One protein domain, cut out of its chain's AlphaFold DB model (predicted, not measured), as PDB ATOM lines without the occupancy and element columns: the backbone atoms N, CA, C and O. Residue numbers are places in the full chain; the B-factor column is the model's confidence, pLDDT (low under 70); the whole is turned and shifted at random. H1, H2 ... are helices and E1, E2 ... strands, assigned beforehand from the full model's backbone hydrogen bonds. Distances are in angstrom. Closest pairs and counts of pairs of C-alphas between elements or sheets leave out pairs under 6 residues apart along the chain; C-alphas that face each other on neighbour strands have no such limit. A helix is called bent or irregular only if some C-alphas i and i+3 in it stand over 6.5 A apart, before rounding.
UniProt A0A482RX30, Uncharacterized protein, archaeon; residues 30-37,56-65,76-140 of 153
ATOM      1  N   LEU A  30     -44.700 -49.782 -22.468       77.69
ATOM      2  CA  LEU A  30     -44.924 -50.791 -21.442       77.69
ATOM      3  C   LEU A  30     -46.381 -51.248 -21.493       77.69
ATOM      4  O   LEU A  30     -47.297 -50.445 -21.662       77.69
ATOM      5  N   GLN A  31     -46.590 -52.552 -21.336       77.88
ATOM      6  CA  GLN A  31     -47.925 -53.133 -21.242       77.88
ATOM      7  C   GLN A  31     -48.251 -53.458 -19.792       77.88
ATOM      8  O   GLN A  31     -47.422 -54.011 -19.060       77.88
ATOM      9  N   ALA A  32     -49.475 -53.125 -19.404       75.25
ATOM     10  CA  ALA A  32     -50.011 -53.393 -18.093       75.25
ATOM     11  C   ALA A  32     -51.442 -53.925 -18.157       75.25
ATOM     12  O   ALA A  32     -52.208 -53.665 -19.086       75.25
ATOM     13  N   GLN A  33     -51.809 -54.668 -17.125       77.06
ATOM     14  CA  GLN A  33     -53.163 -55.161 -16.924       77.06
ATOM     15  C   GLN A  33     -53.742 -54.525 -15.668       77.06
ATOM     16  O   GLN A  33     -53.040 -54.336 -14.669       77.06
ATOM     17  N   LEU A  34     -55.021 -54.155 -15.723       74.31
ATOM     18  CA  LEU A  34     -55.710 -53.649 -14.548       74.31
ATOM     19  C   LEU A  34     -55.920 -54.795 -13.557       74.31
ATOM     20  O   LEU A  34     -56.497 -55.831 -13.895       74.31
ATOM     21  N   ARG A  35     -55.514 -54.591 -12.303       63.47
ATOM     22  CA  ARG A  35     -55.885 -55.510 -11.231       63.47
ATOM     23  C   ARG A  35     -57.250 -55.077 -10.711       63.47
ATOM     24  O   ARG A  35     -57.341 -54.161  -9.897       63.47
ATOM     25  N   LEU A  36     -58.310 -55.720 -11.204       49.72
ATOM     26  CA  LEU A  36     -59.648 -55.545 -10.645       49.72
ATOM     27  C   LEU A  36     -59.580 -55.912  -9.161       49.72
ATOM     28  O   LEU A  36     -59.204 -57.026  -8.795       49.72
ATOM     29  N   SER A  37     -59.873 -54.943  -8.300       40.94
ATOM     30  CA  SER A  37     -59.838 -55.102  -6.852       40.94
ATOM     31  C   SER A  37     -60.979 -56.014  -6.392       40.94
ATOM     32  O   SER A  37     -62.009 -55.550  -5.907       40.94
ATOM     33  N   SER A  56     -52.173 -36.347 -19.536       47.50
ATOM     34  CA  SER A  56     -51.310 -36.294 -18.346       47.50
ATOM     35  C   SER A  56     -51.937 -36.332 -16.940       47.50
ATOM     36  O   SER A  56     -51.999 -35.293 -16.282       47.50
ATOM     37  N   PRO A  57     -52.104 -37.540 -16.374       41.72
ATOM     38  CA  PRO A  57     -51.916 -37.792 -14.954       41.72
ATOM     39  C   PRO A  57     -50.459 -38.167 -14.692       41.72
ATOM     40  O   PRO A  57     -49.928 -39.134 -15.239       41.72
ATOM     41  N   HIS A  58     -49.793 -37.384 -13.850       55.69
ATOM     42  CA  HIS A  58     -48.424 -37.656 -13.449       55.69
ATOM     43  C   HIS A  58     -48.330 -38.723 -12.349       55.69
ATOM     44  O   HIS A  58     -49.102 -38.702 -11.396       55.69
ATOM     45  N   PHE A  59     -47.229 -39.483 -12.445       48.72
ATOM     46  CA  PHE A  59     -46.551 -40.307 -11.439       48.72
ATOM     47  C   PHE A  59     -47.026 -41.782 -11.286       48.72
ATOM     48  O   PHE A  59     -48.159 -42.092 -10.947       48.72
ATOM     49  N   LEU A  60     -46.100 -42.728 -11.498       45.00
ATOM     50  CA  LEU A  60     -46.267 -44.171 -11.255       45.00
ATOM     51  C   LEU A  60     -45.442 -44.584 -10.020       45.00
ATOM     52  O   LEU A  60     -44.249 -44.283  -9.950       45.00
ATOM     53  N   PHE A  61     -46.050 -45.295  -9.068       43.53
ATOM     54  CA  PHE A  61     -45.374 -45.895  -7.911       43.53
ATOM     55  C   PHE A  61     -45.384 -47.409  -8.088       43.53
ATOM     56  O   PHE A  61     -46.453 -48.010  -8.161       43.53
ATOM     57  N   MET A  62     -44.220 -48.053  -8.146       43.53
ATOM     58  CA  MET A  62     -44.152 -49.513  -8.157       43.53
ATOM     59  C   MET A  62     -43.848 -50.008  -6.741       43.53
ATOM     60  O   MET A  62     -42.779 -49.744  -6.198       43.53
ATOM     61  N   THR A  63     -44.803 -50.707  -6.123       42.53
ATOM     62  CA  THR A  63     -44.638 -51.315  -4.795       42.53
ATOM     63  C   THR A  63     -44.597 -52.839  -4.898       42.53
ATOM     64  O   THR A  63     -45.566 -53.434  -5.368       42.53
ATOM     65  N   PRO A  64     -43.564 -53.492  -4.364       38.34
ATOM     66  CA  PRO A  64     -43.624 -54.841  -3.845       38.34
ATOM     67  C   PRO A  64     -43.714 -54.806  -2.314       38.34
ATOM     68  O   PRO A  64     -42.824 -54.321  -1.627       38.34
ATOM     69  N   LEU A  65     -44.758 -55.417  -1.761       38.47
ATOM     70  CA  LEU A  65     -44.605 -56.130  -0.498       38.47
ATOM     71  C   LEU A  65     -44.706 -57.614  -0.847       38.47
ATOM     72  O   LEU A  65     -45.793 -58.179  -0.890       38.47
ATOM     73  N   LYS A  76     -44.589 -63.679 -13.874       78.06
ATOM     74  CA  LYS A  76     -44.237 -62.958 -15.109       78.06
ATOM     75  C   LYS A  76     -44.627 -61.482 -15.048       78.06
ATOM     76  O   LYS A  76     -44.280 -60.732 -15.950       78.06
ATOM     77  N   GLN A  77     -45.347 -61.066 -14.009       80.44
ATOM     78  CA  GLN A  77     -45.853 -59.715 -13.853       80.44
ATOM     79  C   GLN A  77     -45.408 -59.121 -12.515       80.44
ATOM     80  O   GLN A  77     -45.248 -59.832 -11.529       80.44
ATOM     81  N   VAL A  78     -45.206 -57.809 -12.492       83.00
ATOM     82  CA  VAL A  78     -44.805 -57.023 -11.326       83.00
ATOM     83  C   VAL A  78     -45.964 -56.105 -10.948       83.00
ATOM     84  O   VAL A  78     -46.450 -55.371 -11.814       83.00
ATOM     85  N   PRO A  79     -46.431 -56.114  -9.690       84.19
ATOM     86  CA  PRO A  79     -47.473 -55.198  -9.252       84.19
ATOM     87  C   PRO A  79     -46.970 -53.749  -9.235       84.19
ATOM     88  O   PRO A  79     -45.815 -53.460  -8.922       84.19
ATOM     89  N   GLY A  80     -47.866 -52.821  -9.545       84.38
ATOM     90  CA  GLY A  80     -47.604 -51.393  -9.520       84.38
ATOM     91  C   GLY A  80     -48.878 -50.577  -9.339       84.38
ATOM     92  O   GLY A  80     -49.994 -51.098  -9.322       84.38
ATOM     93  N   VAL A  81     -48.693 -49.272  -9.190       85.94
ATOM     94  CA  VAL A  81     -49.760 -48.294  -9.012       85.94
ATOM     95  C   VAL A  81     -49.523 -47.135  -9.967       85.94
ATOM     96  O   VAL A  81     -48.474 -46.494  -9.940       85.94
ATOM     97  N   VAL A  82     -50.519 -46.841 -10.791       84.81
ATOM     98  CA  VAL A  82     -50.582 -45.600 -11.568       84.81
ATOM     99  C   VAL A  82     -51.355 -44.592 -10.737       84.81
ATOM    100  O   VAL A  82     -52.464 -44.897 -10.294       84.81
ATOM    101  N   TYR A  83     -50.789 -43.411 -10.514       85.19
ATOM    102  CA  TYR A  83     -51.506 -42.296  -9.917       85.19
ATOM    103  C   TYR A  83     -51.387 -41.039 -10.787       85.19
ATOM    104  O   TYR A  83     -50.636 -41.020 -11.757       85.19
ATOM    105  N   GLY A  84     -52.204 -40.028 -10.503       85.25
ATOM    106  CA  GLY A  84     -52.142 -38.720 -11.150       85.25
ATOM    107  C   GLY A  84     -53.474 -37.983 -11.103       85.25
ATOM    108  O   GLY A  84     -54.342 -38.336 -10.310       85.25
ATOM    109  N   GLN A  85     -53.629 -36.956 -11.931       82.38
ATOM    110  CA  GLN A  85     -54.891 -36.242 -12.130       82.38
ATOM    111  C   GLN A  85     -55.264 -36.239 -13.612       82.38
ATOM    112  O   GLN A  85     -54.379 -36.137 -14.452       82.38
ATOM    113  N   ASP A  86     -56.542 -36.398 -13.937       77.19
ATOM    114  CA  ASP A  86     -57.008 -36.196 -15.311       77.19
ATOM    115  C   ASP A  86     -57.110 -34.700 -15.667       77.19
ATOM    116  O   ASP A  86     -56.876 -33.824 -14.832       77.19
ATOM    117  N   ASP A  87     -57.462 -34.409 -16.923       75.56
ATOM    118  CA  ASP A  87     -57.657 -33.041 -17.428       75.56
ATOM    119  C   ASP A  87     -58.728 -32.253 -16.643       75.56
ATOM    120  O   ASP A  87     -58.708 -31.022 -16.626       75.56
ATOM    121  N   ASP A  88     -59.646 -32.957 -15.977       78.31
ATOM    122  CA  ASP A  88     -60.725 -32.391 -15.167       78.31
ATOM    123  C   ASP A  88     -60.314 -32.227 -13.683       78.31
ATOM    124  O   ASP A  88     -61.111 -31.786 -12.852       78.31
ATOM    125  N   GLY A  89     -59.064 -32.562 -13.332       76.56
ATOM    126  CA  GLY A  89     -58.514 -32.469 -11.978       76.56
ATOM    127  C   GLY A  89     -58.915 -33.617 -11.046       76.56
ATOM    128  O   GLY A  89     -58.595 -33.580  -9.853       76.56
ATOM    129  N   ASN A  90     -59.590 -34.655 -11.547       78.31
ATOM    130  CA  ASN A  90     -59.942 -35.822 -10.749       78.31
ATOM    131  C   ASN A  90     -58.711 -36.685 -10.503       78.31
ATOM    132  O   ASN A  90     -57.939 -36.986 -11.412       78.31
ATOM    133  N   VAL A  91     -58.557 -37.151  -9.265       78.94
ATOM    134  CA  VAL A  91     -57.452 -38.037  -8.894       78.94
ATOM    135  C   VAL A  91     -57.644 -39.415  -9.530       78.94
ATOM    136  O   VAL A  91     -58.574 -40.151  -9.202       78.94
ATOM    137  N   LEU A  92     -56.705 -39.794 -10.390       83.06
ATOM    138  CA  LEU A  92     -56.553 -41.142 -10.911       83.06
ATOM    139  C   LEU A  92     -55.674 -41.945  -9.947       83.06
ATOM    140  O   LEU A  92     -54.557 -41.541  -9.635       83.06
ATOM    141  N   LYS A  93     -56.151 -43.105  -9.494       85.38
ATOM    142  CA  LYS A  93     -55.341 -44.089  -8.761       85.38
ATOM    143  C   LYS A  93     -55.775 -45.494  -9.152       85.38
ATOM    144  O   LYS A  93     -56.909 -45.884  -8.885       85.38
ATOM    145  N   ARG A  94     -54.885 -46.260  -9.786       82.00
ATOM    146  CA  ARG A  94     -55.184 -47.601 -10.306       82.00
ATOM    147  C   ARG A  94     -54.086 -48.595  -9.956       82.00
ATOM    148  O   ARG A  94     -52.907 -48.315 -10.150       82.00
ATOM    149  N   MET A  95     -54.495 -49.771  -9.484       84.06
ATOM    150  CA  MET A  95     -53.600 -50.913  -9.305       84.06
ATOM    151  C   MET A  95     -53.407 -51.607 -10.648       84.06
ATOM    152  O   MET A  95     -54.379 -51.993 -11.299       84.06
ATOM    153  N   VAL A  96     -52.157 -51.787 -11.051       85.19
ATOM    154  CA  VAL A  96     -51.796 -52.427 -12.313       85.19
ATOM    155  C   VAL A  96     -50.777 -53.530 -12.081       85.19
ATOM    156  O   VAL A  96     -50.087 -53.562 -11.062       85.19
ATOM    157  N   THR A  97     -50.660 -54.435 -13.036       85.69
ATOM    158  CA  THR A  97     -49.554 -55.384 -13.126       85.69
ATOM    159  C   THR A  97     -48.836 -55.172 -14.452       85.69
ATOM    160  O   THR A  97     -49.476 -55.003 -15.485       85.69
ATOM    161  N   VAL A  98     -47.506 -55.124 -14.427       84.81
ATOM    162  CA  VAL A  98     -46.648 -54.833 -15.589       84.81
ATOM    163  C   VAL A  98     -45.832 -56.071 -15.928       84.81
ATOM    164  O   VAL A  98     -45.387 -56.767 -15.021       84.81
ATOM    165  N   ASP A  99     -45.591 -56.354 -17.207       83.94
ATOM    166  CA  ASP A  99     -44.732 -57.481 -17.589       83.94
ATOM    167  C   ASP A  99     -43.298 -57.323 -17.043       83.94
ATOM    168  O   ASP A  99     -42.613 -56.319 -17.267       83.94
ATOM    169  N   LYS A 100     -42.831 -58.346 -16.320       82.75
ATOM    170  CA  LYS A 100     -41.539 -58.351 -15.628       82.75
ATOM    171  C   LYS A 100     -40.368 -58.335 -16.601       82.75
ATOM    172  O   LYS A 100     -39.361 -57.681 -16.325       82.75
ATOM    173  N   LEU A 101     -40.464 -59.060 -17.717       83.19
ATOM    174  CA  LEU A 101     -39.378 -59.158 -18.693       83.19
ATOM    175  C   LEU A 101     -39.202 -57.837 -19.439       83.19
ATOM    176  O   LEU A 101     -38.072 -57.377 -19.589       83.19
ATOM    177  N   ALA A 102     -40.300 -57.209 -19.857       83.94
ATOM    178  CA  ALA A 102     -40.294 -55.878 -20.450       83.94
ATOM    179  C   ALA A 102     -39.697 -54.849 -19.482       83.94
ATOM    180  O   ALA A 102     -38.772 -54.127 -19.852       83.94
ATOM    181  N   LEU A 103     -40.145 -54.854 -18.221       82.44
ATOM    182  CA  LEU A 103     -39.636 -53.949 -17.192       82.44
ATOM    183  C   LEU A 103     -38.133 -54.142 -16.942       82.44
ATOM    184  O   LEU A 103     -37.378 -53.176 -16.927       82.44
ATOM    185  N   THR A 104     -37.680 -55.391 -16.801       82.88
ATOM    186  CA  THR A 104     -36.263 -55.714 -16.554       82.88
ATOM    187  C   THR A 104     -35.384 -55.323 -17.742       82.88
ATOM    188  O   THR A 104     -34.281 -54.813 -17.553       82.88
ATOM    189  N   ARG A 105     -35.869 -55.513 -18.977       83.81
ATOM    190  CA  ARG A 105     -35.168 -55.076 -20.193       83.81
ATOM    191  C   ARG A 105     -35.002 -53.561 -20.231       83.81
ATOM    192  O   ARG A 105     -33.912 -53.091 -20.539       83.81
ATOM    193  N   GLU A 106     -36.048 -52.803 -19.914       82.81
ATOM    194  CA  GLU A 106     -35.970 -51.337 -19.904       82.81
ATOM    195  C   GLU A 106     -35.100 -50.810 -18.757       82.81
ATOM    196  O   GLU A 106     -34.287 -49.915 -18.983       82.81
ATOM    197  N   LEU A 107     -35.172 -51.423 -17.571       82.50
ATOM    198  CA  LEU A 107     -34.253 -51.141 -16.461       82.50
ATOM    199  C   LEU A 107     -32.793 -51.414 -16.846       82.50
ATOM    200  O   LEU A 107     -31.924 -50.601 -16.550       82.50
ATOM    201  N   GLY A 108     -32.520 -52.516 -17.550       80.25
ATOM    202  CA  GLY A 108     -31.176 -52.841 -18.032       80.25
ATOM    203  C   GLY A 108     -30.651 -51.861 -19.086       80.25
ATOM    204  O   GLY A 108     -29.468 -51.536 -19.079       80.25
ATOM    205  N   LYS A 109     -31.520 -51.355 -19.972       82.62
ATOM    206  CA  LYS A 109     -31.143 -50.373 -21.004       82.62
ATOM    207  C   LYS A 109     -30.912 -48.973 -20.440       82.62
ATOM    208  O   LYS A 109     -29.962 -48.310 -20.837       82.62
ATOM    209  N   GLN A 110     -31.810 -48.504 -19.575       77.81
ATOM    210  CA  GLN A 110     -31.818 -47.118 -19.092       77.81
ATOM    211  C   GLN A 110     -31.033 -46.939 -17.788       77.81
ATOM    212  O   GLN A 110     -30.602 -45.829 -17.468       77.81
ATOM    213  N   GLY A 111     -30.855 -48.012 -17.012       79.06
ATOM    214  CA  GLY A 111     -30.205 -47.977 -15.709       79.06
ATOM    215  C   GLY A 111     -30.831 -46.919 -14.799       79.06
ATOM    216  O   GLY A 111     -32.041 -46.898 -14.576       79.06
ATOM    217  N   LYS A 112     -30.000 -45.991 -14.312       75.50
ATOM    218  CA  LYS A 112     -30.417 -44.898 -13.416       75.50
ATOM    219  C   LYS A 112     -31.377 -43.891 -14.068       75.50
ATOM    220  O   LYS A 112     -32.098 -43.201 -13.357       75.50
ATOM    221  N   SER A 113     -31.414 -43.807 -15.399       79.75
ATOM    222  CA  SER A 113     -32.295 -42.881 -16.129       79.75
ATOM    223  C   SER A 113     -33.743 -43.368 -16.219       79.75
ATOM    224  O   SER A 113     -34.619 -42.611 -16.641       79.75
ATOM    225  N   PHE A 114     -34.013 -44.611 -15.807       81.06
ATOM    226  CA  PHE A 114     -35.342 -45.218 -15.864       81.06
ATOM    227  C   PHE A 114     -36.411 -44.374 -15.143       81.06
ATOM    228  O   PHE A 114     -37.469 -44.107 -15.706       81.06
ATOM    229  N   GLU A 115     -36.114 -43.867 -13.941       78.19
ATOM    230  CA  GLU A 115     -37.062 -43.094 -13.113       78.19
ATOM    231  C   GLU A 115     -37.321 -41.655 -13.606       78.19
ATOM    232  O   GLU A 115     -38.174 -40.936 -13.091       78.19
ATOM    233  N   ASN A 116     -36.589 -41.201 -14.622       78.19
ATOM    234  CA  ASN A 116     -36.772 -39.874 -15.217       78.19
ATOM    235  C   ASN A 116     -37.153 -39.948 -16.698       78.19
ATOM    236  O   ASN A 116     -37.168 -38.931 -17.391       78.19
ATOM    237  N   THR A 117     -37.470 -41.148 -17.185       81.62
ATOM    238  CA  THR A 117     -37.886 -41.376 -18.566       81.62
ATOM    239  C   THR A 117     -39.407 -41.443 -18.648       81.62
ATOM    240  O   THR A 117     -40.076 -41.989 -17.772       81.62
ATOM    241  N   LEU A 118     -39.961 -40.851 -19.703       86.19
ATOM    242  CA  LEU A 118     -41.392 -40.855 -19.971       86.19
ATOM    243  C   LEU A 118     -41.747 -42.077 -20.826       86.19
ATOM    244  O   LEU A 118     -41.137 -42.291 -21.874       86.19
ATOM    245  N   TYR A 119     -42.723 -42.857 -20.375       84.81
ATOM    246  CA  TYR A 119     -43.166 -44.101 -21.002       84.81
ATOM    247  C   TYR A 119     -44.631 -44.015 -21.419       84.81
ATOM    248  O   TYR A 119     -45.449 -43.393 -20.738       84.81
ATOM    249  N   GLU A 120     -44.974 -44.700 -22.507       87.38
ATOM    250  CA  GLU A 120     -46.359 -45.016 -22.846       87.38
ATOM    251  C   GLU A 120     -46.746 -46.316 -22.126       87.38
ATOM    252  O   GLU A 120     -46.162 -47.370 -22.378       87.38
ATOM    253  N   LEU A 121     -47.715 -46.243 -21.216       86.12
ATOM    254  CA  LEU A 121     -48.273 -47.385 -20.501       86.12
ATOM    255  C   LEU A 121     -49.654 -47.715 -21.062       86.12
ATOM    256  O   LEU A 121     -50.601 -46.951 -20.880       86.12
ATOM    257  N   GLU A 122     -49.784 -48.864 -21.714       86.88
ATOM    258  CA  GLU A 122     -51.074 -49.375 -22.170       86.88
ATOM    259  C   GLU A 122     -51.670 -50.287 -21.096       86.88
ATOM    260  O   GLU A 122     -51.131 -51.354 -20.813       86.88
ATOM    261  N   VAL A 123     -52.772 -49.856 -20.488       85.00
ATOM    262  CA  VAL A 123     -53.526 -50.618 -19.491       85.00
ATOM    263  C   VAL A 123     -54.731 -51.249 -20.172       85.00
ATOM    264  O   VAL A 123     -55.606 -50.540 -20.671       85.00
ATOM    265  N   GLN A 124     -54.790 -52.577 -20.178       82.06
ATOM    266  CA  GLN A 124     -55.964 -53.302 -20.664       82.06
ATOM    267  C   GLN A 124     -57.038 -53.400 -19.570       82.06
ATOM    268  O   GLN A 124     -56.779 -53.916 -18.480       82.06
ATOM    269  N   GLU A 125     -58.240 -52.917 -19.878       77.25
ATOM    270  CA  GLU A 125     -59.434 -52.940 -19.027       77.25
ATOM    271  C   GLU A 125     -60.619 -53.453 -19.854       77.25
ATOM    272  O   GLU A 125     -60.942 -52.884 -20.890       77.25
ATOM    273  N   GLU A 126     -61.236 -54.564 -19.439       70.06
ATOM    274  CA  GLU A 126     -62.451 -55.120 -20.075       70.06
ATOM    275  C   GLU A 126     -62.353 -55.298 -21.611       70.06
ATOM    276  O   GLU A 126     -63.326 -55.149 -22.345       70.06
ATOM    277  N   GLY A 127     -61.155 -55.620 -22.117       69.25
ATOM    278  CA  GLY A 127     -60.890 -55.789 -23.552       69.25
ATOM    279  C   GLY A 127     -60.605 -54.489 -24.317       69.25
ATOM    280  O   GLY A 127     -60.342 -54.539 -25.517       69.25
ATOM    281  N   GLN A 128     -60.597 -53.338 -23.641       72.50
ATOM    282  CA  GLN A 128     -60.203 -52.042 -24.189       72.50
ATOM    283  C   GLN A 128     -58.844 -51.601 -23.624       72.50
ATOM    284  O   GLN A 128     -58.584 -51.678 -22.425       72.50
ATOM    285  N   GLY A 129     -57.947 -51.144 -24.500       77.62
ATOM    286  CA  GLY A 129     -56.640 -50.610 -24.112       77.62
ATOM    287  C   GLY A 129     -56.710 -49.105 -23.880       77.62
ATOM    288  O   GLY A 129     -56.951 -48.350 -24.821       77.62
ATOM    289  N   THR A 130     -56.468 -48.658 -22.647       82.19
ATOM    290  CA  THR A 130     -56.286 -47.232 -22.338       82.19
ATOM    291  C   THR A 130     -54.800 -46.920 -22.233       82.19
ATOM    292  O   THR A 130     -54.062 -47.623 -21.549       82.19
ATOM    293  N   ARG A 131     -54.349 -45.859 -22.904       84.69
ATOM    294  CA  ARG A 131     -52.934 -45.471 -22.948       84.69
ATOM    295  C   ARG A 131     -52.682 -44.257 -22.074       84.69
ATOM    296  O   ARG A 131     -53.364 -43.246 -22.209       84.69
ATOM    297  N   TYR A 132     -51.668 -44.362 -21.230       83.62
ATOM    298  CA  TYR A 132     -51.230 -43.318 -20.318       83.62
ATOM    299  C   TYR A 132     -49.790 -42.929 -20.626       83.62
ATOM    300  O   TYR A 132     -48.976 -43.771 -20.996       83.62
ATOM    301  N   LEU A 133     -49.459 -41.657 -20.427       84.94
ATOM    302  CA  LEU A 133     -48.073 -41.206 -20.386       84.94
ATOM    303  C   LEU A 133     -47.632 -41.138 -18.931       84.94
ATOM    304  O   LEU A 133     -48.196 -40.376 -18.150       84.94
ATOM    305  N   VAL A 134     -46.640 -41.946 -18.568       84.69
ATOM    306  CA  VAL A 134     -46.210 -42.116 -17.177       84.69
ATOM    307  C   VAL A 134     -44.721 -41.849 -17.019       84.69
ATOM    308  O   VAL A 134     -43.927 -42.062 -17.931       84.69
ATOM    309  N   VAL A 135     -44.343 -41.412 -15.821       86.00
ATOM    310  CA  VAL A 135     -42.949 -41.360 -15.377       86.00
ATOM    311  C   VAL A 135     -42.830 -42.306 -14.177       86.00
ATOM    312  O   VAL A 135     -43.575 -42.115 -13.205       86.00
ATOM    313  N   PRO A 136     -41.966 -43.335 -14.228       85.06
ATOM    314  CA  PRO A 136     -41.695 -44.208 -13.092       85.06
ATOM    315  C   PRO A 136     -41.023 -43.397 -11.992       85.06
ATOM    316  O   PRO A 136     -40.078 -42.684 -12.276       85.06
ATOM    317  N   ARG A 137     -41.501 -43.449 -10.749       77.81
ATOM    318  CA  ARG A 137     -40.972 -42.565  -9.688       77.81
ATOM    319  C   ARG A 137     -40.320 -43.284  -8.532       77.81
ATOM    320  O   ARG A 137     -39.493 -42.699  -7.849       77.81
ATOM    321  N   GLN A 138     -40.714 -44.525  -8.311       75.12
ATOM    322  CA  GLN A 138     -40.081 -45.376  -7.329       75.12
ATOM    323  C   GLN A 138     -40.124 -46.799  -7.854       75.12
ATOM    324  O   GLN A 138     -41.211 -47.361  -8.037       75.12
ATOM    325  N   VAL A 139     -38.944 -47.358  -8.102       72.06
ATOM    326  CA  VAL A 139     -38.770 -48.779  -8.386       72.06
ATOM    327  C   VAL A 139     -38.129 -49.420  -7.168       72.06
ATOM    328  O   VAL A 139     -36.973 -49.168  -6.843       72.06
ATOM    329  N   GLN A 140     -38.876 -50.266  -6.471       69.75
ATOM    330  CA  GLN A 140     -38.295 -51.069  -5.404       69.75
ATOM    331  C   GLN A 140     -37.700 -52.331  -6.021       69.75
ATOM    332  O   GLN A 140     -38.414 -53.233  -6.465       69.75
TER     333      GLN A 140
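AT A GLANCE: This is residues 30 to 37, 56 to 65 and 76 to 140 of the 153 residues of an uncharacterized protein of archaeon (UniProt A0A482RX30). One seven-stranded sheet is curled like part of a barrel and folds back on itself, the leaf E6 E5 E1 facing the leaf E3 E2 E7 with the bent strand E4 as hinge. The kinked helix H1 sits at one end of this curl, and the turn of the long hairpin E3 and E4 lies at the other. The 83 printed residues hold seven named strands and one named helix, in the order E1 E2 E3 E4 H1 E5 E6 E7, class mixed, helices and strands. The sheet is mixed, in the order E6 E5 E1 E4 E3 E2 E7. The whole is compact, with a radius of gyration of the C-alphas of 12.2 A and spans of 35 by 24 by 24 A.

HOW THE PARTS SIT: E1, residues 30 to 34, is the antiparallel neighbour of E4, residues 91 to 99, with N 33 and O 97 2.9 A apart, within hydrogen-bond range. E4 bends by 51 degrees at residue 95. E3, residues 77 to 85, forms a hairpin with E4, N 80 to O 96 being 2.8 A. E2, residues 60 to 62, is antiparallel to E3, N 61 to O 81 being 2.8 A. E7, residues 136 to 139, is an edge strand parallel to E2, N 62 to O 138 being 3.1 A. E5, residues 119 to 125, is parallel to E1 at 30 degrees, N 32 to O 122 being 2.8 A. E6, residues 128 to 134, is the other edge strand and forms a hairpin with E5, N 123 to O 130 being 2.8 A. E6 runs on into E7 across a break of 1 residue, at 86 degrees. H1, residues 100 to 116, is on the sheet; its closest C-alphas to E7 are those of Glu 115 and Pro 136, 4.8 A apart. H1 is irregular, C-alphas 109 and 112 being 9.4 A apart, with 8 of 13 O i to N i+4 pairs within hydrogen-bond range. E3 and E5 are apart, as are E4 and E6.

IN THESE COORDINATES: E1 begins with C-alpha 30 at (-44.924, -50.791, -21.442) and measures 13.1 A; E2 measures 6.5 A. E3 measures 25.2 A and E4 24.8 A. H1 begins with C-alpha 100 at (-41.539, -58.351, -15.628) and measures 19.1 A. E5 measures 18.6 A, E6 18.5 A and E7 7.2 A, ending with C-alpha 139 at (-38.770, -48.779, -8.386).

THE WHOLE: The C-alphas farthest apart, those of Asp 88 and Gly 108, are 36.0 A apart. Residues 38 to 55 are not printed, a gap of 23.6 A between C-alphas 37 and 56, nor are 66 to 75, a gap of 16.1 A between C-alphas 65 and 76. The links printed whole are tight. The mean pLDDT of the printed part is 75.5, with residues 35 to 37, 56 to 65, 127 and 140 under 70.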